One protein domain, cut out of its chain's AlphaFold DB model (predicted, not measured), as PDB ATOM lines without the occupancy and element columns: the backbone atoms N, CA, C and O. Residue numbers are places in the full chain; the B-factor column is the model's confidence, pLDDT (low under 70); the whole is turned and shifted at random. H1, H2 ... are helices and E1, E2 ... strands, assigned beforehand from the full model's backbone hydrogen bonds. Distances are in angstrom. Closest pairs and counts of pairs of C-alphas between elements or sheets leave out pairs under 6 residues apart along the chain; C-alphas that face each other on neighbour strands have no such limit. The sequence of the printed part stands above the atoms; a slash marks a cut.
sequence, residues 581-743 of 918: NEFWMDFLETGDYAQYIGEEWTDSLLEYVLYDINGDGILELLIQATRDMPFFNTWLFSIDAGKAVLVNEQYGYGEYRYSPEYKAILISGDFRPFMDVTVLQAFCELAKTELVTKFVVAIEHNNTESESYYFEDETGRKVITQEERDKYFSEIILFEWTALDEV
ATOM      1  N   ASN A 581     140.844  -7.958 -43.332       73.00
ATOM      2  CA  ASN A 581     142.069  -8.345 -42.665       73.00
ATOM      3  C   ASN A 581     142.764  -7.111 -42.073       73.00
ATOM      4  O   ASN A 581     142.988  -7.084 -40.872       73.00
ATOM      5  N   GLU A 582     143.025  -6.068 -42.865       74.62
ATOM      6  CA  GLU A 582     143.624  -4.816 -42.370       74.62
ATOM      7  C   GLU A 582     142.799  -4.167 -41.243       74.62
ATOM      8  O   GLU A 582     143.345  -3.814 -40.199       74.62
ATOM      9  N   PHE A 583     141.473  -4.090 -41.403       80.44
ATOM     10  CA  PHE A 583     140.570  -3.531 -40.391       80.44
ATOM     11  C   PHE A 583     140.627  -4.294 -39.067       80.44
ATOM     12  O   PHE A 583     140.688  -3.688 -37.996       80.44
ATOM     13  N   TRP A 584     140.591  -5.629 -39.120       87.06
ATOM     14  CA  TRP A 584     140.652  -6.423 -37.900       87.06
ATOM     15  C   TRP A 584     142.030  -6.389 -37.257       87.06
ATOM     16  O   TRP A 584     142.098  -6.377 -36.031       87.06
ATOM     17  N   MET A 585     143.109  -6.320 -38.038       82.12
ATOM     18  CA  MET A 585     144.451  -6.178 -37.475       82.12
ATOM     19  C   MET A 585     144.594  -4.849 -36.720       82.12
ATOM     20  O   MET A 585     145.005  -4.877 -35.564       82.12
ATOM     21  N   ASP A 586     144.125  -3.724 -37.271       77.31
ATOM     22  CA  ASP A 586     144.098  -2.428 -36.561       77.31
ATOM     23  C   ASP A 586     143.237  -2.478 -35.280       77.31
ATOM     24  O   ASP A 586     143.646  -2.031 -34.205       77.31
ATOM     25  N   PHE A 587     142.062  -3.114 -35.341       83.38
ATOM     26  CA  PHE A 587     141.185  -3.294 -34.176       83.38
ATOM     27  C   PHE A 587     141.820  -4.147 -33.057       83.38
ATOM     28  O   PHE A 587     141.564  -3.923 -31.867       83.38
ATOM     29  N   LEU A 588     142.651  -5.130 -33.419       84.44
ATOM     30  CA  LEU A 588     143.397  -5.967 -32.478       84.44
ATOM     31  C   LEU A 588     144.648  -5.251 -31.933       84.44
ATOM     32  O   LEU A 588     144.917  -5.347 -30.734       84.44
ATOM     33  N   GLU A 589     145.377  -4.508 -32.769       76.25
ATOM     34  CA  GLU A 589     146.583  -3.750 -32.398       76.25
ATOM     35  C   GLU A 589     146.275  -2.593 -31.444       76.25
ATOM     36  O   GLU A 589     146.917  -2.459 -30.398       76.25
ATOM     37  N   THR A 590     145.246  -1.798 -31.746       76.50
ATOM     38  CA  THR A 590     144.802  -0.677 -30.894       76.50
ATOM     39  C   THR A 590     144.263  -1.143 -29.539       76.50
ATOM     40  O   THR A 590     144.221  -0.376 -28.573       76.50
ATOM     41  N   GLY A 591     143.877  -2.419 -29.436       79.12
ATOM     42  CA  GLY A 591     143.286  -2.991 -28.233       79.12
ATOM     43  C   GLY A 591     141.814  -2.629 -28.037       79.12
ATOM     44  O   GLY A 591     141.271  -2.889 -26.959       79.12
ATOM     45  N   ASP A 592     141.153  -2.065 -29.051       82.06
ATOM     46  CA  ASP A 592     139.765  -1.596 -28.981       82.06
ATOM     47  C   ASP A 592     138.770  -2.713 -28.643       82.06
ATOM     48  O   ASP A 592     137.734  -2.459 -28.021       82.06
ATOM     49  N   TYR A 593     139.095  -3.967 -28.966       85.75
ATOM     50  CA  TYR A 593     138.312  -5.142 -28.575       85.75
ATOM     51  C   TYR A 593     138.116  -5.264 -27.051       85.75
ATOM     52  O   TYR A 593     137.111  -5.818 -26.595       85.75
ATOM     53  N   ALA A 594     139.037  -4.726 -26.243       83.56
ATOM     54  CA  ALA A 594     139.013  -4.848 -24.787       83.56
ATOM     55  C   ALA A 594     137.782  -4.188 -24.147       83.56
ATOM     56  O   ALA A 594     137.404  -4.557 -23.041       83.56
ATOM     57  N   GLN A 595     137.115  -3.250 -24.830       85.62
ATOM     58  CA  GLN A 595     135.873  -2.644 -24.329       85.62
ATOM     59  C   GLN A 595     134.669  -3.604 -24.373       85.62
ATOM     60  O   GLN A 595     133.685  -3.388 -23.664       85.62
ATOM     61  N   TYR A 596     134.734  -4.640 -25.216       85.62
ATOM     62  CA  TYR A 596     133.681  -5.647 -25.384       85.62
ATOM     63  C   TYR A 596     133.927  -6.883 -24.516       85.62
ATOM     64  O   TYR A 596     132.990  -7.612 -24.193       85.62
ATOM     65  N   ILE A 597     135.180  -7.104 -24.117       82.25
ATOM     66  CA  ILE A 597     135.595  -8.215 -23.267       82.25
ATOM     67  C   ILE A 597     135.563  -7.749 -21.808       82.25
ATOM     68  O   ILE A 597     136.247  -6.804 -21.428       82.25
ATOM     69  N   GLY A 598     134.759  -8.399 -20.962       70.38
ATOM     70  CA  GLY A 598     134.654  -8.024 -19.547       70.38
ATOM     71  C   GLY A 598     136.007  -8.058 -18.815       70.38
ATOM     72  O   GLY A 598     136.822  -8.942 -19.067       70.38
ATOM     73  N   GLU A 599     136.221  -7.141 -17.857       68.56
ATOM     74  CA  GLU A 599     137.476  -7.001 -17.075       68.56
ATOM     75  C   GLU A 599     137.962  -8.315 -16.434       68.56
ATOM     76  O   GLU A 599     139.141  -8.505 -16.168       68.56
ATOM     77  N   GLU A 600     137.058  -9.256 -16.180       69.06
ATOM     78  CA  GLU A 600     137.392 -10.568 -15.627       69.06
ATOM     79  C   GLU A 600     138.214 -11.459 -16.575       69.06
ATOM     80  O   GLU A 600     138.851 -12.405 -16.101       69.06
ATOM     81  N   TRP A 601     138.240 -11.152 -17.874       70.75
ATOM     82  CA  TRP A 601     138.939 -11.910 -18.914       70.75
ATOM     83  C   TRP A 601     140.236 -11.248 -19.392       70.75
ATOM     84  O   TRP A 601     141.003 -11.907 -20.086       70.75
ATOM     85  N   THR A 602     140.538 -10.009 -18.986       58.84
ATOM     86  CA  THR A 602     141.718  -9.258 -19.469       58.84
ATOM     87  C   THR A 602     143.061  -9.871 -19.063       58.84
ATOM     88  O   THR A 602     144.067  -9.591 -19.703       58.84
ATOM     89  N   ASP A 603     143.077 -10.712 -18.025       61.03
ATOM     90  CA  ASP A 603     144.257 -11.474 -17.579       61.03
ATOM     91  C   ASP A 603     144.346 -12.879 -18.221       61.03
ATOM     92  O   ASP A 603     145.204 -13.683 -17.847       61.03
ATOM     93  N   SER A 604     143.414 -13.231 -19.113       67.94
ATOM     94  CA  SER A 604     143.377 -14.541 -19.776       67.94
ATOM     95  C   SER A 604     144.188 -14.514 -21.067       67.94
ATOM     96  O   SER A 604     144.263 -13.482 -21.727       67.94
ATOM     97  N   LEU A 605     144.748 -15.663 -21.456       77.62
ATOM     98  CA  LEU A 605     145.323 -15.819 -22.789       77.62
ATOM     99  C   LEU A 605     144.185 -15.738 -23.816       77.62
ATOM    100  O   LEU A 605     143.252 -16.550 -23.777       77.62
ATOM    101  N   LEU A 606     144.243 -14.709 -24.660       85.88
ATOM    102  CA  LEU A 606     143.280 -14.469 -25.727       85.88
ATOM    103  C   LEU A 606     143.856 -14.967 -27.048       85.88
ATOM    104  O   LEU A 606     145.035 -14.766 -27.340       85.88
ATOM    105  N   GLU A 607     143.003 -15.582 -27.852       87.69
ATOM    106  CA  GLU A 607     143.330 -16.032 -29.201       87.69
ATOM    107  C   GLU A 607     142.269 -15.518 -30.172       87.69
ATOM    108  O   GLU A 607     141.121 -15.301 -29.774       87.69
ATOM    109  N   TYR A 608     142.633 -15.325 -31.437       90.44
ATOM    110  CA  TYR A 608     141.721 -14.851 -32.470       90.44
ATOM    111  C   TYR A 608     141.797 -15.691 -33.745       90.44
ATOM    112  O   TYR A 608     142.771 -16.403 -33.981       90.44
ATOM    113  N   VAL A 609     140.758 -15.602 -34.571       89.62
ATOM    114  CA  VAL A 609     140.753 -16.128 -35.938       89.62
ATOM    115  C   VAL A 609     139.940 -15.201 -36.837       89.62
ATOM    116  O   VAL A 609     138.940 -14.625 -36.400       89.62
ATOM    117  N   LEU A 610     140.382 -15.065 -38.088       88.00
ATOM    118  CA  LEU A 610     139.664 -14.363 -39.148       88.00
ATOM    119  C   LEU A 610     139.123 -15.372 -40.151       88.00
ATOM    120  O   LEU A 610     139.865 -16.234 -40.629       88.00
ATOM    121  N   TYR A 611     137.837 -15.282 -40.471       84.69
ATOM    122  CA  TYR A 611     137.218 -16.219 -41.400       84.69
ATOM    123  C   TYR A 611     136.023 -15.599 -42.117       84.69
ATOM    124  O   TYR A 611     135.249 -14.898 -41.483       84.69
ATOM    125  N   ASP A 612     135.851 -15.887 -43.408       81.56
ATOM    126  CA  ASP A 612     134.658 -15.500 -44.178       81.56
ATOM    127  C   ASP A 612     133.528 -16.503 -43.889       81.56
ATOM    128  O   ASP A 612     133.435 -17.585 -44.480       81.56
ATOM    129  N   ILE A 613     132.718 -16.191 -42.882       81.94
ATOM    130  CA  ILE A 613     131.701 -17.096 -42.348       81.94
ATOM    131  C   ILE A 613     130.495 -17.149 -43.280       81.94
ATOM    132  O   ILE A 613     129.932 -18.221 -43.525       81.94
ATOM    133  N   ASN A 614     130.057 -15.995 -43.773       77.06
ATOM    134  CA  ASN A 614     128.845 -15.875 -44.579       77.06
ATOM    135  C   ASN A 614     129.124 -16.124 -46.091       77.06
ATOM    136  O   ASN A 614     128.204 -16.404 -46.873       77.06
ATOM    137  N   GLY A 615     130.397 -16.152 -46.496       68.31
ATOM    138  CA  GLY A 615     130.860 -16.385 -47.858       68.31
ATOM    139  C   GLY A 615     130.664 -15.182 -48.781       68.31
ATOM    140  O   GLY A 615     130.353 -15.412 -49.958       68.31
ATOM    141  N   ASP A 616     130.724 -13.958 -48.250       65.19
ATOM    142  CA  ASP A 616     130.580 -12.686 -48.974       65.19
ATOM    143  C   ASP A 616     131.927 -12.025 -49.329       65.19
ATOM    144  O   ASP A 616     131.947 -11.015 -50.035       65.19
ATOM    145  N   GLY A 617     133.047 -12.634 -48.924       64.81
ATOM    146  CA  GLY A 617     134.399 -12.125 -49.148       64.81
ATOM    147  C   GLY A 617     134.903 -11.153 -48.076       64.81
ATOM    148  O   GLY A 617     136.034 -10.682 -48.204       64.81
ATOM    149  N   ILE A 618     134.115 -10.866 -47.035       76.69
ATOM    150  CA  ILE A 618     134.503 -10.085 -45.857       76.69
ATOM    151  C   ILE A 618     134.804 -11.056 -44.717       76.69
ATOM    152  O   ILE A 618     133.989 -11.890 -44.341       76.69
ATOM    153  N   LEU A 619     136.000 -10.953 -44.143       84.00
ATOM    154  CA  LEU A 619     136.371 -11.747 -42.977       84.00
ATOM    155  C   LEU A 619     135.634 -11.233 -41.738       84.00
ATOM    156  O   LEU A 619     135.610 -10.031 -41.473       84.00
ATOM    157  N   GLU A 620     135.124 -12.146 -40.924       90.06
ATOM    158  CA  GLU A 620     134.679 -11.892 -39.561       90.06
ATOM    159  C   GLU A 620     135.744 -12.282 -38.539       90.06
ATOM    160  O   GLU A 620     136.546 -13.193 -38.757       90.06
ATOM    161  N   LEU A 621     135.729 -11.594 -37.397       92.44
ATOM    162  CA  LEU A 621     136.678 -11.800 -36.309       92.44
ATOM    163  C   LEU A 621     136.023 -12.593 -35.183       92.44
ATOM    164  O   LEU A 621     134.996 -12.188 -34.640       92.44
ATOM    165  N   LEU A 622     136.656 -13.689 -34.774       91.00
ATOM    166  CA  LEU A 622     136.346 -14.350 -33.513       91.00
ATOM    167  C   LEU A 622     137.503 -14.150 -32.542       91.00
ATOM    168  O   LEU A 622     138.657 -14.328 -32.918       91.00
ATOM    169  N   ILE A 623     137.186 -13.847 -31.286       90.12
ATOM    170  CA  ILE A 623     138.143 -13.846 -30.174       90.12
ATOM    171  C   ILE A 623     137.670 -14.865 -29.146       90.12
ATOM    172  O   ILE A 623     136.485 -14.881 -28.810       90.12
ATOM    173  N   GLN A 624     138.573 -15.683 -28.611       86.81
ATOM    174  CA  GLN A 624     138.273 -16.591 -27.509       86.81
ATOM    175  C   GLN A 624     139.212 -16.414 -26.315       86.81
ATOM    176  O   GLN A 624     140.384 -16.082 -26.471       86.81
ATOM    177  N   ALA A 625     138.694 -16.678 -25.115       84.31
ATOM    178  CA  ALA A 625     139.490 -16.803 -23.897       84.31
ATOM    179  C   ALA A 625     139.610 -18.277 -23.483       84.31
ATOM    180  O   ALA A 625     138.604 -18.963 -23.293       84.31
ATOM    181  N   THR A 626     140.840 -18.752 -23.273       67.06
ATOM    182  CA  THR A 626     141.140 -20.171 -22.984       67.06
ATOM    183  C   THR A 626     141.264 -20.502 -21.492       67.06
ATOM    184  O   THR A 626     141.729 -21.581 -21.115       67.06
ATOM    185  N   ARG A 627     140.834 -19.586 -20.613       58.19
ATOM    186  CA  ARG A 627     141.075 -19.644 -19.159       58.19
ATOM    187  C   ARG A 627     140.630 -20.953 -18.495       58.19
ATOM    188  O   ARG A 627     141.316 -21.423 -17.590       58.19
ATOM    189  N   ASP A 628     139.505 -21.525 -18.926       53.88
ATOM    190  CA  ASP A 628     138.795 -22.575 -18.191       53.88
ATOM    191  C   ASP A 628     138.493 -23.813 -19.050       53.88
ATOM    192  O   ASP A 628     137.364 -24.286 -19.054       53.88
ATOM    193  N   MET A 629     139.484 -24.397 -19.739       51.28
ATOM    194  CA  MET A 629     139.327 -25.692 -20.435       51.28
ATOM    195  C   MET A 629     138.520 -26.700 -19.587       51.28
ATOM    196  O   MET A 629     138.958 -27.053 -18.484       51.28
ATOM    197  N   PRO A 630     137.352 -27.198 -20.053       54.22
ATOM    198  CA  PRO A 630     136.824 -27.223 -21.432       54.22
ATOM    199  C   PRO A 630     135.773 -26.135 -21.788       54.22
ATOM    200  O   PRO A 630     135.022 -26.308 -22.746       54.22
ATOM    201  N   PHE A 631     135.647 -25.077 -20.989       57.41
ATOM    202  CA  PHE A 631     134.768 -23.930 -21.216       57.41
ATOM    203  C   PHE A 631     135.527 -22.792 -21.892       57.41
ATOM    204  O   PHE A 631     136.609 -22.404 -21.447       57.41
ATOM    205  N   PHE A 632     134.910 -22.237 -22.928       69.94
ATOM    206  CA  PHE A 632     135.429 -21.090 -23.654       69.94
ATOM    207  C   PHE A 632     134.401 -19.966 -23.629       69.94
ATOM    208  O   PHE A 632     133.189 -20.208 -23.696       69.94
ATOM    209  N   ASN A 633     134.912 -18.741 -23.555       81.31
ATOM    210  CA  ASN A 633     134.157 -17.558 -23.934       81.31
ATOM    211  C   ASN A 633     134.607 -17.159 -25.323       81.31
ATOM    212  O   ASN A 633     135.806 -16.975 -25.524       81.31
ATOM    213  N   THR A 634     133.660 -17.016 -26.243       84.38
ATOM    214  CA  THR A 634     133.941 -16.603 -27.617       84.38
ATOM    215  C   THR A 634     133.080 -15.404 -27.985       84.38
ATOM    216  O   THR A 634     131.860 -15.426 -27.801       84.38
ATOM    217  N   TRP A 635     133.720 -14.378 -28.534       89.25
ATOM    218  CA  TRP A 635     133.099 -13.173 -29.068       89.25
ATOM    219  C   TRP A 635     133.239 -13.181 -30.588       89.25
ATOM    220  O   TRP A 635     134.351 -13.284 -31.098       89.25
ATOM    221  N   LEU A 636     132.116 -13.098 -31.298       90.69
ATOM    222  CA  LEU A 636     132.054 -12.988 -32.755       90.69
ATOM    223  C   LEU A 636     131.757 -11.540 -33.133       90.69
ATOM    224  O   LEU A 636     130.753 -10.977 -32.688       90.69
ATOM    225  N   PHE A 637     132.587 -10.977 -34.000       92.44
ATOM    226  CA  PHE A 637     132.466  -9.630 -34.527       92.44
ATOM    227  C   PHE A 637     132.268  -9.660 -36.042       92.44
ATOM    228  O   PHE A 637     132.850 -10.481 -36.745       92.44
ATOM    229  N   SER A 638     131.462  -8.726 -36.536       89.44
ATOM    230  CA  SER A 638     131.289  -8.441 -37.960       89.44
ATOM    231  C   SER A 638     131.552  -6.960 -38.207       89.44
ATOM    232  O   SER A 638     131.573  -6.162 -37.259       89.44
ATOM    233  N   ILE A 639     131.774  -6.593 -39.466       80.62
ATOM    234  CA  ILE A 639     131.997  -5.208 -39.851       80.62
ATOM    235  C   ILE A 639     130.735  -4.652 -40.493       80.62
ATOM    236  O   ILE A 639     130.260  -5.156 -41.506       80.62
ATOM    237  N   ASP A 640     130.210  -3.577 -39.915       76.38
ATOM    238  CA  ASP A 640     129.044  -2.874 -40.443       76.38
ATOM    239  C   ASP A 640     129.366  -1.393 -40.602       76.38
ATOM    240  O   ASP A 640     129.794  -0.731 -39.653       76.38
ATOM    241  N   ALA A 641     129.212  -0.884 -41.825       65.50
ATOM    242  CA  ALA A 641     129.535   0.494 -42.193       65.50
ATOM    243  C   ALA A 641     130.915   0.978 -41.676       65.50
ATOM    244  O   ALA A 641     131.045   2.105 -41.190       65.50
ATOM    245  N   GLY A 642     131.938   0.116 -41.757       66.69
ATOM    246  CA  GLY A 642     133.306   0.425 -41.322       66.69
ATOM    247  C   GLY A 642     133.507   0.439 -39.802       66.69
ATOM    248  O   GLY A 642     134.431   1.086 -39.317       66.69
ATOM    249  N   LYS A 643     132.630  -0.215 -39.033       77.25
ATOM    250  CA  LYS A 643     132.740  -0.329 -37.572       77.25
ATOM    251  C   LYS A 643     132.639  -1.776 -37.121       77.25
ATOM    252  O   LYS A 643     131.838  -2.541 -37.652       77.25
ATOM    253  N   ALA A 644     133.401  -2.111 -36.082       85.00
ATOM    254  CA  ALA A 644     133.311  -3.396 -35.412       85.00
ATOM    255  C   ALA A 644     131.981  -3.490 -34.650       85.00
ATOM    256  O   ALA A 644     131.678  -2.663 -33.785       85.00
ATOM    257  N   VAL A 645     131.188  -4.510 -34.963       89.00
ATOM    258  CA  VAL A 645     129.931  -4.820 -34.282       89.00
ATOM    259  C   VAL A 645     130.060  -6.190 -33.636       89.00
ATOM    260  O   VAL A 645     130.298  -7.182 -34.319       89.00
ATOM    261  N   LEU A 646     129.883  -6.259 -32.313       92.00
ATOM    262  CA  LEU A 646     129.766  -7.531 -31.603       92.00
ATOM    263  C   LEU A 646     128.435  -8.192 -31.987       92.00
ATOM    264  O   LEU A 646     127.365  -7.693 -31.638       92.00
ATOM    265  N   VAL A 647     128.518  -9.313 -32.696       88.56
ATOM    266  CA  VAL A 647     127.370 -10.079 -33.195       88.56
ATOM    267  C   VAL A 647     126.889 -11.081 -32.156       88.56
ATOM    268  O   VAL A 647     125.686 -11.250 -31.957       88.56
ATOM    269  N   ASN A 648     127.819 -11.780 -31.505       87.25
ATOM    270  CA  ASN A 648     127.483 -12.783 -30.507       87.25
ATOM    271  C   ASN A 648     128.561 -12.878 -29.428       87.25
ATOM    272  O   ASN A 648     129.751 -12.832 -29.719       87.25
ATOM    273  N   GLU A 649     128.125 -13.089 -28.192       85.81
ATOM    274  CA  GLU A 649     128.965 -13.515 -27.080       85.81
ATOM    275  C   GLU A 649     128.428 -14.856 -26.590       85.81
ATOM    276  O   GLU A 649     127.267 -14.971 -26.187       85.81
ATOM    277  N   GLN A 650     129.278 -15.878 -26.609       77.62
ATOM    278  CA  GLN A 650     128.909 -17.196 -26.131       77.62
ATOM    279  C   GLN A 650     129.800 -17.646 -24.978       77.62
ATOM    280  O   GLN A 650     131.015 -17.735 -25.111       77.62
ATOM    281  N   TYR A 651     129.146 -18.042 -23.887       72.69
ATOM    282  CA  TYR A 651     129.721 -18.822 -22.796       72.69
ATOM    283  C   TYR A 651     129.271 -20.282 -22.950       72.69
ATOM    284  O   TYR A 651     128.074 -20.556 -22.822       72.69
ATOM    285  N   GLY A 652     130.162 -21.233 -23.255       64.12
ATOM    286  CA  GLY A 652     129.694 -22.585 -23.591       64.12
ATOM    287  C   GLY A 652     130.733 -23.706 -23.613       64.12
ATOM    288  O   GLY A 652     131.936 -23.489 -23.508       64.12
ATOM    289  N   TYR A 653     130.228 -24.940 -23.725       56.41
ATOM    290  CA  TYR A 653     131.024 -26.169 -23.778       56.41
ATOM    291  C   TYR A 653     131.338 -26.550 -25.229       56.41
ATOM    292  O   TYR A 653     130.712 -27.438 -25.803       56.41
ATOM    293  N   GLY A 654     132.317 -25.892 -25.835       57.97
ATOM    294  CA  GLY A 654     132.795 -26.260 -27.164       57.97
ATOM    295  C   GLY A 654     133.147 -25.064 -28.028       57.97
ATOM    296  O   GLY A 654     132.672 -23.956 -27.806       57.97
ATOM    297  N   GLU A 655     133.992 -25.331 -29.012       63.53
ATOM    298  CA  GLU A 655     134.525 -24.346 -29.950       63.53
ATOM    299  C   GLU A 655     133.496 -24.006 -31.033       63.53
ATOM    300  O   GLU A 655     132.722 -24.872 -31.463       63.53
ATOM    301  N   TYR A 656     133.534 -22.760 -31.509       75.06
ATOM    302  CA  TYR A 656     132.932 -22.394 -32.785       75.06
ATOM    303  C   TYR A 656     133.544 -23.269 -33.883       75.06
ATOM    304  O   TYR A 656     134.755 -23.481 -33.916       75.06
ATOM    305  N   ARG A 657     132.714 -23.797 -34.783       76.88
ATOM    306  CA  ARG A 657     133.196 -24.543 -35.954       76.88
ATOM    307  C   ARG A 657     132.496 -24.068 -37.203       76.88
ATOM    308  O   ARG A 657     131.333 -23.677 -37.136       76.88
ATOM    309  N   TYR A 658     133.175 -24.159 -38.335       82.50
ATOM    310  CA  TYR A 658     132.619 -23.733 -39.607       82.50
ATOM    311  C   TYR A 658     132.233 -24.926 -40.472       82.50
ATOM    312  O   TYR A 658     132.948 -25.924 -40.546       82.50
ATOM    313  N   SER A 659     131.085 -24.814 -41.129       80.81
ATOM    314  CA  SER A 659     130.621 -25.776 -42.115       80.81
ATOM    315  C   SER A 659     130.524 -25.105 -43.491       80.81
ATOM    316  O   SER A 659     129.498 -24.472 -43.767       80.81
ATOM    317  N   PRO A 660     131.513 -25.301 -44.384       74.75
ATOM    318  CA  PRO A 660     131.529 -24.702 -45.720       74.75
ATOM    319  C   PRO A 660     130.321 -25.075 -46.584       74.75
ATOM    320  O   PRO A 660     129.745 -24.200 -47.224       74.75
ATOM    321  N   GLU A 661     129.889 -26.347 -46.573       77.62
ATOM    322  CA  GLU A 661     128.753 -26.825 -47.395       77.62
ATOM    323  C   GLU A 661     127.465 -26.038 -47.093       77.62
ATOM    324  O   GLU A 661     126.667 -25.766 -47.990       77.62
ATOM    325  N   TYR A 662     127.280 -25.653 -45.829       73.88
ATOM    326  CA  TYR A 662     126.065 -25.004 -45.330       73.88
ATOM    327  C   TYR A 662     126.256 -23.518 -44.996       73.88
ATOM    328  O   TYR A 662     125.292 -22.894 -44.567       73.88
ATOM    329  N   LYS A 663     127.466 -22.959 -45.177       75.56
ATOM    330  CA  LYS A 663     127.830 -21.578 -44.805       75.56
ATOM    331  C   LYS A 663     127.325 -21.180 -43.408       75.56
ATOM    332  O   LYS A 663     126.716 -20.133 -43.211       75.56
ATOM    333  N   ALA A 664     127.514 -22.079 -42.445       79.38
ATOM    334  CA  ALA A 664     126.954 -21.948 -41.106       79.38
ATOM    335  C   ALA A 664     128.016 -22.205 -40.038       79.38
ATOM    336  O   ALA A 664     128.868 -23.089 -40.177       79.38
ATOM    337  N   ILE A 665     127.912 -21.462 -38.940       84.31
ATOM    338  CA  ILE A 665     128.655 -21.715 -37.715       84.31
ATOM    339  C   ILE A 665     127.900 -22.752 -36.886       84.31
ATOM    340  O   ILE A 665     126.694 -22.642 -36.644       84.31
ATOM    341  N   LEU A 666     128.640 -23.739 -36.397       80.94
ATOM    342  CA  LEU A 666     128.198 -24.661 -35.371       80.94
ATOM    343  C   LEU A 666     128.632 -24.137 -34.011       80.94
ATOM    344  O   LEU A 666     129.819 -24.010 -33.714       80.94
ATOM    345  N   ILE A 667     127.636 -23.876 -33.185       78.94
ATOM    346  CA  ILE A 667     127.768 -23.262 -31.874       78.94
ATOM    347  C   ILE A 667     127.390 -24.310 -30.839       78.94
ATOM    348  O   ILE A 667     126.388 -25.013 -31.006       78.94
ATOM    349  N   SER A 668     128.184 -24.446 -29.773       70.00
ATOM    350  CA  SER A 668     127.864 -25.395 -28.702       70.00
ATOM    351  C   SER A 668     126.461 -25.131 -28.163       70.00
ATOM    352  O   SER A 668     126.113 -23.999 -27.833       70.00
ATOM    353  N   GLY A 669     125.664 -26.183 -28.005       57.72
ATOM    354  CA  GLY A 669     124.423 -26.086 -27.254       57.72
ATOM    355  C   GLY A 669     124.693 -25.724 -25.793       57.72
ATOM    356  O   GLY A 669     125.688 -26.140 -25.200       57.72
ATOM    357  N   ASP A 670     123.799 -24.930 -25.217       51.44
ATOM    358  CA  ASP A 670     123.813 -24.521 -23.816       51.44
ATOM    359  C   ASP A 670     123.706 -25.785 -22.928       51.44
ATOM    360  O   ASP A 670     122.635 -26.395 -22.813       51.44
ATOM    361  N   PHE A 671     124.819 -26.254 -22.344       44.31
ATOM    362  CA  PHE A 671     124.825 -27.465 -21.518       44.31
ATOM    363  C   PHE A 671     124.131 -27.170 -20.186       44.31
ATOM    364  O   PHE A 671     124.753 -26.778 -19.199       44.31
ATOM    365  N   ARG A 672     122.809 -27.359 -20.139       49.12
ATOM    366  CA  ARG A 672     122.032 -27.317 -18.895       49.12
ATOM    367  C   ARG A 672     121.778 -28.749 -18.419       49.12
ATOM    368  O   ARG A 672     120.811 -29.363 -18.866       49.12
ATOM    369  N   PRO A 673     122.573 -29.299 -17.482       43.50
ATOM    370  CA  PRO A 673     122.476 -30.698 -17.038       43.50
ATOM    371  C   PRO A 673     121.189 -31.059 -16.259       43.50
ATOM    372  O   PRO A 673     121.127 -32.105 -15.618       43.50
ATOM    373  N   PHE A 674     120.155 -30.210 -16.292       45.75
ATOM    374  CA  PHE A 674     118.920 -30.349 -15.513       45.75
ATOM    375  C   PHE A 674     117.631 -30.308 -16.363       45.75
ATOM    376  O   PHE A 674     116.555 -30.118 -15.800       45.75
ATOM    377  N   MET A 675     117.707 -30.474 -17.692       54.38
ATOM    378  CA  MET A 675     116.540 -30.478 -18.596       54.38
ATOM    379  C   MET A 675     116.394 -31.811 -19.353       54.38
ATOM    380  O   MET A 675     117.383 -32.486 -19.618       54.38
ATOM    381  N   ASP A 676     115.157 -32.181 -19.718       66.75
ATOM    382  CA  ASP A 676     114.807 -33.440 -20.418       66.75
ATOM    383  C   ASP A 676     115.397 -33.555 -21.842       66.75
ATOM    384  O   ASP A 676     115.394 -34.627 -22.452       66.75
ATOM    385  N   VAL A 677     115.912 -32.440 -22.363       70.19
ATOM    386  CA  VAL A 677     116.498 -32.282 -23.692       70.19
ATOM    387  C   VAL A 677     117.879 -31.650 -23.540       70.19
ATOM    388  O   VAL A 677     118.017 -30.619 -22.883       70.19
ATOM    389  N   THR A 678     118.892 -32.233 -24.179       73.19
ATOM    390  CA  THR A 678     120.216 -31.619 -24.330       73.19
ATOM    391  C   THR A 678     120.400 -31.170 -25.764       73.19
ATOM    392  O   THR A 678     120.453 -31.999 -26.673       73.19
ATOM    393  N   VAL A 679     120.510 -29.856 -25.961       74.00
ATOM    394  CA  VAL A 679     120.976 -29.294 -27.229       74.00
ATOM    395  C   VAL A 679     122.457 -29.622 -27.347       74.00
ATOM    396  O   VAL A 679     123.236 -29.286 -26.461       74.00
ATOM    397  N   LEU A 680     122.824 -30.325 -28.413       72.44
ATOM    398  CA  LEU A 680     124.212 -30.652 -28.708       72.44
ATOM    399  C   LEU A 680     124.887 -29.466 -29.390       72.44
ATOM    400  O   LEU A 680     125.908 -28.991 -28.907       72.44
ATOM    401  N   GLN A 681     124.281 -28.966 -30.469       77.00
ATOM    402  CA  GLN A 681     124.790 -27.853 -31.270       77.00
ATOM    403  C   GLN A 681     123.645 -27.061 -31.898       77.00
ATOM    404  O   GLN A 681     122.620 -27.632 -32.285       77.00
ATOM    405  N   ALA A 682     123.848 -25.756 -32.032       81.06
ATOM    406  CA  ALA A 682     123.041 -24.874 -32.857       81.06
ATOM    407  C   ALA A 682     123.761 -24.616 -34.183       81.06
ATOM    408  O   ALA A 682     124.961 -24.348 -34.193       81.06
ATOM    409  N   PHE A 683     123.024 -24.717 -35.288       83.12
ATOM    410  CA  PHE A 683     123.493 -24.328 -36.611       83.12
ATOM    411  C   PHE A 683     122.971 -22.929 -36.889       83.12
ATOM    412  O   PHE A 683     121.757 -22.714 -36.980       83.12
ATOM    413  N   CYS A 684     123.896 -21.989 -36.986       85.25
ATOM    414  CA  CYS A 684     123.599 -20.581 -37.134       85.25
ATOM    415  C   CYS A 684     124.215 -20.055 -38.425       85.25
ATOM    416  O   CYS A 684     125.390 -20.288 -38.691       85.25
ATOM    417  N   GLU A 685     123.433 -19.328 -39.209       86.06
ATOM    418  CA  GLU A 685     123.960 -18.541 -40.324       86.06
ATOM    419  C   GLU A 685     124.170 -17.108 -39.851       86.06
ATOM    420  O   GLU A 685     123.353 -16.567 -39.100       86.06
ATOM    421  N   LEU A 686     125.258 -16.496 -40.302       81.44
ATOM    422  CA  LEU A 686     125.504 -15.082 -40.088       81.44
ATOM    423  C   LEU A 686     124.820 -14.278 -41.202       81.44
ATOM    424  O   LEU A 686     125.086 -14.495 -42.381       81.44
ATOM    425  N   ALA A 687     123.923 -13.368 -40.828       77.31
ATOM    426  CA  ALA A 687     123.233 -12.462 -41.735       77.31
ATOM    427  C   ALA A 687     123.596 -11.016 -41.372       77.31
ATOM    428  O   ALA A 687     122.960 -10.401 -40.514       77.31
ATOM    429  N   LYS A 688     124.629 -10.474 -42.031       73.25
ATOM    430  CA  LYS A 688     125.242  -9.173 -41.714       73.25
ATOM    431  C   LYS A 688     125.725  -9.115 -40.258       73.25
ATOM    432  O   LYS A 688     126.773  -9.658 -39.929       73.25
ATOM    433  N   THR A 689     124.941  -8.496 -39.380       79.50
ATOM    434  CA  THR A 689     125.245  -8.296 -37.958       79.50
ATOM    435  C   THR A 689     124.369  -9.134 -37.030       79.50
ATOM    436  O   THR A 689     124.437  -8.976 -35.813       79.50
ATOM    437  N   GLU A 690     123.548 -10.032 -37.578       82.12
ATOM    438  CA  GLU A 690     122.675 -10.907 -36.803       82.12
ATOM    439  C   GLU A 690     123.019 -12.375 -37.040       82.12
ATOM    440  O   GLU A 690     123.113 -12.854 -38.171       82.12
ATOM    441  N   LEU A 691     123.164 -13.118 -35.946       84.69
ATOM    442  CA  LEU A 691     123.360 -14.553 -35.991       84.69
ATOM    443  C   LEU A 691     122.004 -15.272 -35.908       84.69
ATOM    444  O   LEU A 691     121.362 -15.313 -34.858       84.69
ATOM    445  N   VAL A 692     121.580 -15.879 -37.014       84.81
ATOM    446  CA  VAL A 692     120.264 -16.512 -37.148       84.81
ATOM    447  C   VAL A 692     120.383 -18.021 -36.967       84.81
ATOM    448  O   VAL A 692     120.921 -18.728 -37.820       84.81
ATOM    449  N   THR A 693     119.825 -18.549 -35.876       85.06
ATOM    450  CA  THR A 693     119.714 -20.001 -35.672       85.06
ATOM    451  C   THR A 693     118.755 -20.610 -36.694       85.06
ATOM    452  O   THR A 693     117.575 -20.269 -36.724       85.06
ATOM    453  N   LYS A 694     119.245 -21.541 -37.514       82.50
ATOM    454  CA  LYS A 694     118.435 -22.257 -38.513       82.50
ATOM    455  C   LYS A 694     117.787 -23.492 -37.938       82.50
ATOM    456  O   LYS A 694     116.614 -23.751 -38.175       82.50
ATOM    457  N   PHE A 695     118.562 -24.250 -37.181       80.19
ATOM    458  CA  PHE A 695     118.058 -25.361 -36.405       80.19
ATOM    459  C   PHE A 695     119.057 -25.729 -35.319       80.19
ATOM    460  O   PHE A 695     120.240 -25.398 -35.389       80.19
ATOM    461  N   VAL A 696     118.593 -26.469 -34.320       81.06
ATOM    462  CA  VAL A 696     119.476 -27.053 -33.306       81.06
ATOM    463  C   VAL A 696     119.352 -28.565 -33.314       81.06
ATOM    464  O   VAL A 696     118.245 -29.088 -33.421       81.06
ATOM    465  N   VAL A 697     120.478 -29.268 -33.196       79.62
ATOM    466  CA  VAL A 697     120.498 -30.718 -32.973       79.62
ATOM    467  C   VAL A 697     120.392 -30.963 -31.482       79.62
ATOM    468  O   VAL A 697     121.233 -30.495 -30.715       79.62
ATOM    469  N   ALA A 698     119.402 -31.742 -31.065       80.12
ATOM    470  CA  ALA A 698     119.223 -32.109 -29.668       80.12
ATOM    471  C   ALA A 698     119.019 -33.616 -29.479       80.12
ATOM    472  O   ALA A 698     118.623 -34.327 -30.406       80.12
ATOM    473  N   ILE A 699     119.302 -34.086 -28.260       77.44
ATOM    474  CA  ILE A 699     119.005 -35.439 -27.785       77.44
ATOM    475  C   ILE A 699     118.039 -35.365 -26.604       77.44
ATOM    476  O   ILE A 699     118.244 -34.596 -25.664       77.44
ATOM    477  N   GLU A 700     117.007 -36.206 -26.631       78.06
ATOM    478  CA  GLU A 700     116.060 -36.375 -25.528       78.06
ATOM    479  C   GLU A 700     116.497 -37.528 -24.613       78.06
ATOM    480  O   GLU A 700     116.781 -38.636 -25.077       78.06
ATOM    481  N   HIS A 701     116.551 -37.278 -23.301       67.44
ATOM    482  CA  HIS A 701     117.101 -38.229 -22.320       67.44
ATOM    483  C   HIS A 701     116.071 -39.200 -21.734       67.44
ATOM    484  O   HIS A 701     116.440 -40.174 -21.080       67.44
ATOM    485  N   ASN A 702     114.778 -38.960 -21.966       63.16
ATOM    486  CA  ASN A 702     113.690 -39.674 -21.288       63.16
ATOM    487  C   ASN A 702     113.150 -40.913 -22.033       63.16
ATOM    488  O   ASN A 702     112.210 -41.543 -21.543       63.16
ATOM    489  N   ASN A 703     113.732 -41.296 -23.175       57.59
ATOM    490  CA  ASN A 703     113.334 -42.484 -23.942       57.59
ATOM    491  C   ASN A 703     114.326 -43.651 -23.771       57.59
ATOM    492  O   ASN A 703     115.494 -43.464 -23.451       57.59
ATOM    493  N   THR A 704     113.859 -44.888 -23.989       58.94
ATOM    494  CA  THR A 704     114.699 -46.105 -23.912       58.94
ATOM    495  C   THR A 704     115.800 -46.165 -24.976       58.94
ATOM    496  O   THR A 704     116.726 -46.961 -24.834       58.94
ATOM    497  N   GLU A 705     115.706 -45.329 -26.012       63.16
ATOM    498  CA  GLU A 705     116.715 -45.108 -27.048       63.16
ATOM    499  C   GLU A 705     116.879 -43.588 -27.215       63.16
ATOM    500  O   GLU A 705     115.886 -42.868 -27.324       63.16
ATOM    501  N   SER A 706     118.116 -43.088 -27.164       68.94
ATOM    502  CA  SER A 706     118.417 -41.671 -27.395       68.94
ATOM    503  C   SER A 706     118.128 -41.315 -28.856       68.94
ATOM    504  O   SER A 706     118.699 -41.925 -29.757       68.94
ATOM    505  N   GLU A 707     117.267 -40.327 -29.101       76.25
ATOM    506  CA  GLU A 707     116.918 -39.868 -30.454       76.25
ATOM    507  C   GLU A 707     117.551 -38.505 -30.748       76.25
ATOM    508  O   GLU A 707     117.428 -37.588 -29.936       76.25
ATOM    509  N   SER A 708     118.190 -38.359 -31.916       80.38
ATOM    510  CA  SER A 708     118.653 -37.065 -32.437       80.38
ATOM    511  C   SER A 708     117.574 -36.416 -33.299       80.38
ATOM    512  O   SER A 708     116.923 -37.083 -34.106       80.38
ATOM    513  N   TYR A 709     117.385 -35.109 -33.152       82.62
ATOM    514  CA  TYR A 709     116.391 -34.371 -33.926       82.62
ATOM    515  C   TYR A 709     116.735 -32.890 -34.058       82.62
ATOM    516  O   TYR A 709     117.494 -32.350 -33.253       82.62
ATOM    517  N   TYR A 710     116.136 -32.255 -35.065       83.31
ATOM    518  CA  TYR A 710     116.184 -30.814 -35.284       83.31
ATOM    519  C   TYR A 710     114.958 -30.110 -34.708       83.31
ATOM    520  O   TYR A 710     113.854 -30.667 -34.749       83.31
ATOM    521  N   PHE A 711     115.144 -28.874 -34.249       76.69
ATOM    522  CA  PHE A 711     114.071 -27.888 -34.110       76.69
ATOM    523  C   PHE A 711     114.207 -26.845 -35.226       76.69
ATOM    524  O   PHE A 711     115.243 -26.192 -35.281       76.69
ATOM    525  N   GLU A 712     113.208 -26.708 -36.103       67.38
ATOM    526  CA  GLU A 712     113.198 -25.703 -37.193       67.38
ATOM    527  C   GLU A 712     112.444 -24.410 -36.790       67.38
ATOM    528  O   GLU A 712     112.648 -23.362 -37.394       67.38
ATOM    529  N   ASP A 713     111.591 -24.464 -35.753       60.88
ATOM    530  CA  ASP A 713     110.889 -23.327 -35.129       60.88
ATOM    531  C   ASP A 713     110.490 -23.661 -33.664       60.88
ATOM    532  O   ASP A 713     110.786 -24.755 -33.174       60.88
ATOM    533  N   GLU A 714     109.799 -22.763 -32.940       54.44
ATOM    534  CA  GLU A 714     109.352 -23.002 -31.544       54.44
ATOM    535  C   GLU A 714     108.369 -24.192 -31.377       54.44
ATOM    536  O   GLU A 714     108.019 -24.563 -30.254       54.44
ATOM    537  N   THR A 715     107.891 -24.804 -32.466       54.41
ATOM    538  CA  THR A 715     106.785 -25.777 -32.468       54.41
ATOM    539  C   THR A 715     107.034 -27.068 -33.263       54.41
ATOM    540  O   THR A 715     106.267 -28.026 -33.113       54.41
ATOM    541  N   GLY A 716     108.089 -27.137 -34.078       68.56
ATOM    542  CA  GLY A 716     108.360 -28.208 -35.035       68.56
ATOM    543  C   GLY A 716     109.632 -28.998 -34.723       68.56
ATOM    544  O   GLY A 716     110.730 -28.449 -34.705       68.56
ATOM    545  N   ARG A 717     109.482 -30.319 -34.530       81.69
ATOM    546  CA  ARG A 717     110.580 -31.290 -34.369       81.69
ATOM    547  C   ARG A 717     110.644 -32.245 -35.560       81.69
ATOM    548  O   ARG A 717     109.627 -32.837 -35.926       81.69
ATOM    549  N   LYS A 718     111.855 -32.505 -36.061       84.19
ATOM    550  CA  LYS A 718     112.137 -33.540 -37.070       84.19
ATOM    551  C   LYS A 718     113.211 -34.507 -36.573       84.19
ATOM    552  O   LYS A 718     114.361 -34.119 -36.401       84.19
ATOM    553  N   VAL A 719     112.833 -35.766 -36.338       83.62
ATOM    554  CA  VAL A 719     113.775 -36.841 -35.969       83.62
ATOM    555  C   VAL A 719     114.626 -37.211 -37.176       83.62
ATOM    556  O   VAL A 719     114.097 -37.326 -38.282       83.62
ATOM    557  N   ILE A 720     115.921 -37.405 -36.948       77.56
ATOM    558  CA  ILE A 720     116.888 -37.760 -37.986       77.56
ATOM    559  C   ILE A 720     117.628 -39.039 -37.643       77.56
ATOM    560  O   ILE A 720     117.811 -39.397 -36.477       77.56
ATOM    561  N   THR A 721     118.064 -39.734 -38.686       81.25
ATOM    562  CA  THR A 721     118.914 -40.912 -38.542       81.25
ATOM    563  C   THR A 721     120.354 -40.527 -38.196       81.25
ATOM    564  O   THR A 721     120.788 -39.393 -38.392       81.25
ATOM    565  N   GLN A 722     121.116 -41.501 -37.699       75.25
ATOM    566  CA  GLN A 722     122.553 -41.371 -37.461       75.25
ATOM    567  C   GLN A 722     123.312 -40.962 -38.738       75.25
ATOM    568  O   GLN A 722     124.116 -40.044 -38.685       75.25
ATOM    569  N   GLU A 723     123.009 -41.592 -39.881       79.62
ATOM    570  CA  GLU A 723     123.642 -41.280 -41.173       79.62
ATOM    571  C   GLU A 723     123.314 -39.862 -41.659       79.62
ATOM    572  O   GLU A 723     124.203 -39.147 -42.115       79.62
ATOM    573  N   GLU A 724     122.051 -39.431 -41.542       75.38
ATOM    574  CA  GLU A 724     121.661 -38.059 -41.887       75.38
ATOM    575  C   GLU A 724     122.354 -37.050 -40.986       75.38
ATOM    576  O   GLU A 724     122.839 -36.044 -41.487       75.38
ATOM    577  N   ARG A 725     122.439 -37.334 -39.680       76.62
ATOM    578  CA  ARG A 725     123.171 -36.486 -38.745       76.62
ATOM    579  C   ARG A 725     124.626 -36.373 -39.175       76.62
ATOM    580  O   ARG A 725     125.093 -35.260 -39.362       76.62
ATOM    581  N   ASP A 726     125.307 -37.499 -39.372       78.00
ATOM    582  CA  ASP A 726     126.737 -37.544 -39.687       78.00
ATOM    583  C   ASP A 726     127.081 -36.785 -40.983       78.00
ATOM    584  O   ASP A 726     128.175 -36.236 -41.080       78.00
ATOM    585  N   LYS A 727     126.137 -36.646 -41.931       76.31
ATOM    586  CA  LYS A 727     126.309 -35.792 -43.120       76.31
ATOM    587  C   LYS A 727     126.521 -34.311 -42.771       76.31
ATOM    588  O   LYS A 727     127.340 -33.652 -43.390       76.31
ATOM    589  N   TYR A 728     125.832 -33.777 -41.766       71.12
ATOM    590  CA  TYR A 728     126.042 -32.381 -41.344       71.12
ATOM    591  C   TYR A 728     127.368 -32.174 -40.601       71.12
ATOM    592  O   TYR A 728     127.765 -31.039 -40.362       71.12
ATOM    593  N   PHE A 729     128.044 -33.265 -40.229       71.31
ATOM    594  CA  PHE A 729     129.322 -33.251 -39.520       71.31
ATOM    595  C   PHE A 729     130.492 -33.745 -40.378       71.31
ATOM    596  O   PHE A 729     131.608 -33.828 -39.869       71.31
ATOM    597  N   SER A 730     130.262 -34.096 -41.649       70.75
ATOM    598  CA  SER A 730     131.291 -34.734 -42.477       70.75
ATOM    599  C   SER A 730     132.382 -33.776 -42.952       70.75
ATOM    600  O   SER A 730     133.499 -34.223 -43.187       70.75
ATOM    601  N   GLU A 731     132.076 -32.481 -43.069       70.69
ATOM    602  CA  GLU A 731     132.984 -31.448 -43.590       70.69
ATOM    603  C   GLU A 731     133.037 -30.243 -42.641       70.69
ATOM    604  O   GLU A 731     132.674 -29.126 -42.993       70.69
ATOM    605  N   ILE A 732     133.443 -30.485 -41.394       75.62
ATOM    606  CA  ILE A 732     133.628 -29.417 -40.410       75.62
ATOM    607  C   ILE A 732     135.071 -28.938 -40.427       75.62
ATOM    608  O   ILE A 732     135.995 -29.730 -40.245       75.62
ATOM    609  N   ILE A 733     135.235 -27.626 -40.565       78.25
ATOM    610  CA  ILE A 733     136.503 -26.935 -40.384       78.25
ATOM    611  C   ILE A 733     136.607 -26.504 -38.920       78.25
ATOM    612  O   ILE A 733     135.710 -25.853 -38.372       78.25
ATOM    613  N   LEU A 734     137.703 -26.915 -38.286       78.69
ATOM    614  CA  LEU A 734     138.136 -26.374 -37.003       78.69
ATOM    615  C   LEU A 734     138.964 -25.125 -37.284       78.69
ATOM    616  O   LEU A 734     139.793 -25.136 -38.192       78.69
ATOM    617  N   PHE A 735     138.717 -24.065 -36.524       80.75
ATOM    618  CA  PHE A 735     139.501 -22.847 -36.644       80.75
ATOM    619  C   PHE A 735     140.915 -23.071 -36.109       80.75
ATOM    620  O   PHE A 735     141.100 -23.659 -35.042       80.75
ATOM    621  N   GLU A 736     141.899 -22.594 -36.862       80.62
ATOM    622  CA  GLU A 736     143.274 -22.457 -36.397       80.62
ATOM    623  C   GLU A 736     143.382 -21.094 -35.707       80.62
ATOM    624  O   GLU A 736     143.281 -20.054 -36.353       80.62
ATOM    625  N   TRP A 737     143.478 -21.114 -34.379       82.38
ATOM    626  CA  TRP A 737     143.491 -19.911 -33.550       82.38
ATOM    627  C   TRP A 737     144.912 -19.360 -33.404       82.38
ATOM    628  O   TRP A 737     145.853 -20.118 -33.173       82.38
ATOM    629  N   THR A 738     145.044 -18.040 -33.478       83.75
ATOM    630  CA  THR A 738     146.310 -17.308 -33.337       83.75
ATOM    631  C   THR A 738     146.357 -16.595 -31.990       83.75
ATOM    632  O   THR A 738     145.379 -15.964 -31.587       83.75
ATOM    633  N   ALA A 739     147.486 -16.661 -31.280       82.31
ATOM    634  CA  ALA A 739     147.636 -15.986 -29.994       82.31
ATOM    635  C   ALA A 739     147.654 -14.459 -30.167       82.31
ATOM    636  O   ALA A 739     148.394 -13.912 -30.982       82.31
ATOM    637  N   LEU A 740     146.864 -13.741 -29.366       77.44
ATOM    638  CA  LEU A 740     146.705 -12.293 -29.521       77.44
ATOM    639  C   LEU A 740     147.943 -11.488 -29.077       77.44
ATOM    640  O   LEU A 740     148.167 -10.375 -29.549       77.44
ATOM    641  N   ASP A 741     148.785 -12.066 -28.219       65.31
ATOM    642  CA  ASP A 741     150.058 -11.466 -27.797       65.31
ATOM    643  C   ASP A 741     151.079 -11.355 -28.949       65.31
ATOM    644  O   ASP A 741     152.006 -10.551 -28.870       65.31
ATOM    645  N   GLU A 742     150.901 -12.108 -30.041       54.53
ATOM    646  CA  GLU A 742     151.733 -12.002 -31.247       54.53
ATOM    647  C   GLU A 742     151.466 -10.696 -32.017       54.53
ATOM    648  O   GLU A 742     152.385 -10.136 -32.611       54.53
ATOM    649  N   VAL A 743     150.242 -10.155 -31.935       47.56
ATOM    650  CA  VAL A 743     149.811  -8.923 -32.626       47.56
ATOM    651  C   VAL A 743     150.350  -7.665 -31.929       47.56
ATOM    652  O   VAL A 743     150.786  -6.718 -32.573       47.56
TER     653      VAL A 743
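This is residues 581 to 743 of the 918 residues of an uncharacterized protein of Mediterraneibacter sp. SW178 (UniProt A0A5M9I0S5). Two strongly twisted antiparallel sheets, E1 to E4 and E5 to E10, follow each other along the long axis, meeting where E4 comes near E6 and E8. H1 packs on the first sheet at one end, and residues 728 to 739 run back along the domain from H3, beside E9, to H4, beside H1. The 163 printed residues hold four named helices and ten named strands, in the order H1, H2, E1 to E10, H3, H4; the class is mixed, helices and strands. Each sheet is a meander, each strand the antiparallel neighbour of the one before. The whole is compact, with a radius of gyration of the C-alphas of 17.0 A, yet elongated, spanning 54 by 33 by 26 A.

H1, residues 581 to 589, and H2, residues 592 to 595, are close but not clearly touching: their closest C-alphas, of Phe 587 and Tyr 593, are 6.6 A apart. The first sheet runs E1, residues 606 to 611, E2, residues 620 to 628, E3, residues 631 to 640, and E4, residues 643 to 652. Across its hairpins, N 609 and O 622 are 3.0 A apart, N 623 and O 635 2.9 A, and N 636 and O 648 2.9 A, within hydrogen-bond range. H1 is on this sheet at a height of 8.7 A, only just over E2 and E3, with 3 C-alphas falling on each; H2 only grazes it. The second sheet runs E5, residues 657 to 659, E6, residues 664 to 668, E7, residues 677 to 687, E8, residues 690 to 700, E9, residues 707 to 711, and E10, residues 717 to 719. Here N 666 and O 657 are 2.8 A apart, N 665 and O 684 2.8 A, N 683 and O 695 2.9 A, N 698 and O 709 3.0 A, and N 710 and O 718 2.9 A. E7 bends by 58 degrees at residue 680 and E8 by 50 degrees at residue 694. The closest C-alphas of E4 and E8, of Val 647 and Glu 690, are 6.0 A apart. H3, residues 722 to 727, only grazes the second sheet. H4, residues 740 to 743, only grazes the first and touches H1, with C-alphas of Glu 589 and Val 743 closest at 6.1 A. Every O i to N i+4 pair is within range in H1 and H3; H2 and H4 are too short for one.

H1 starts at C-alpha 581, (142.069, -8.345, -42.665), and is 12.1 A long. E3 is 29.1 A, E7 27.6 A and E8 28.6 A long. H4 ends at C-alpha 743, (149.811, -8.923, -32.626).

The C-alphas farthest apart, of Thr 590 and Thr 704, are 54.9 A apart. The printed part has no cut, and its one long link is H3 to H4. Mean pLDDT of the printed part is 75.3, with 43 residues under 70, among them 669 to 676.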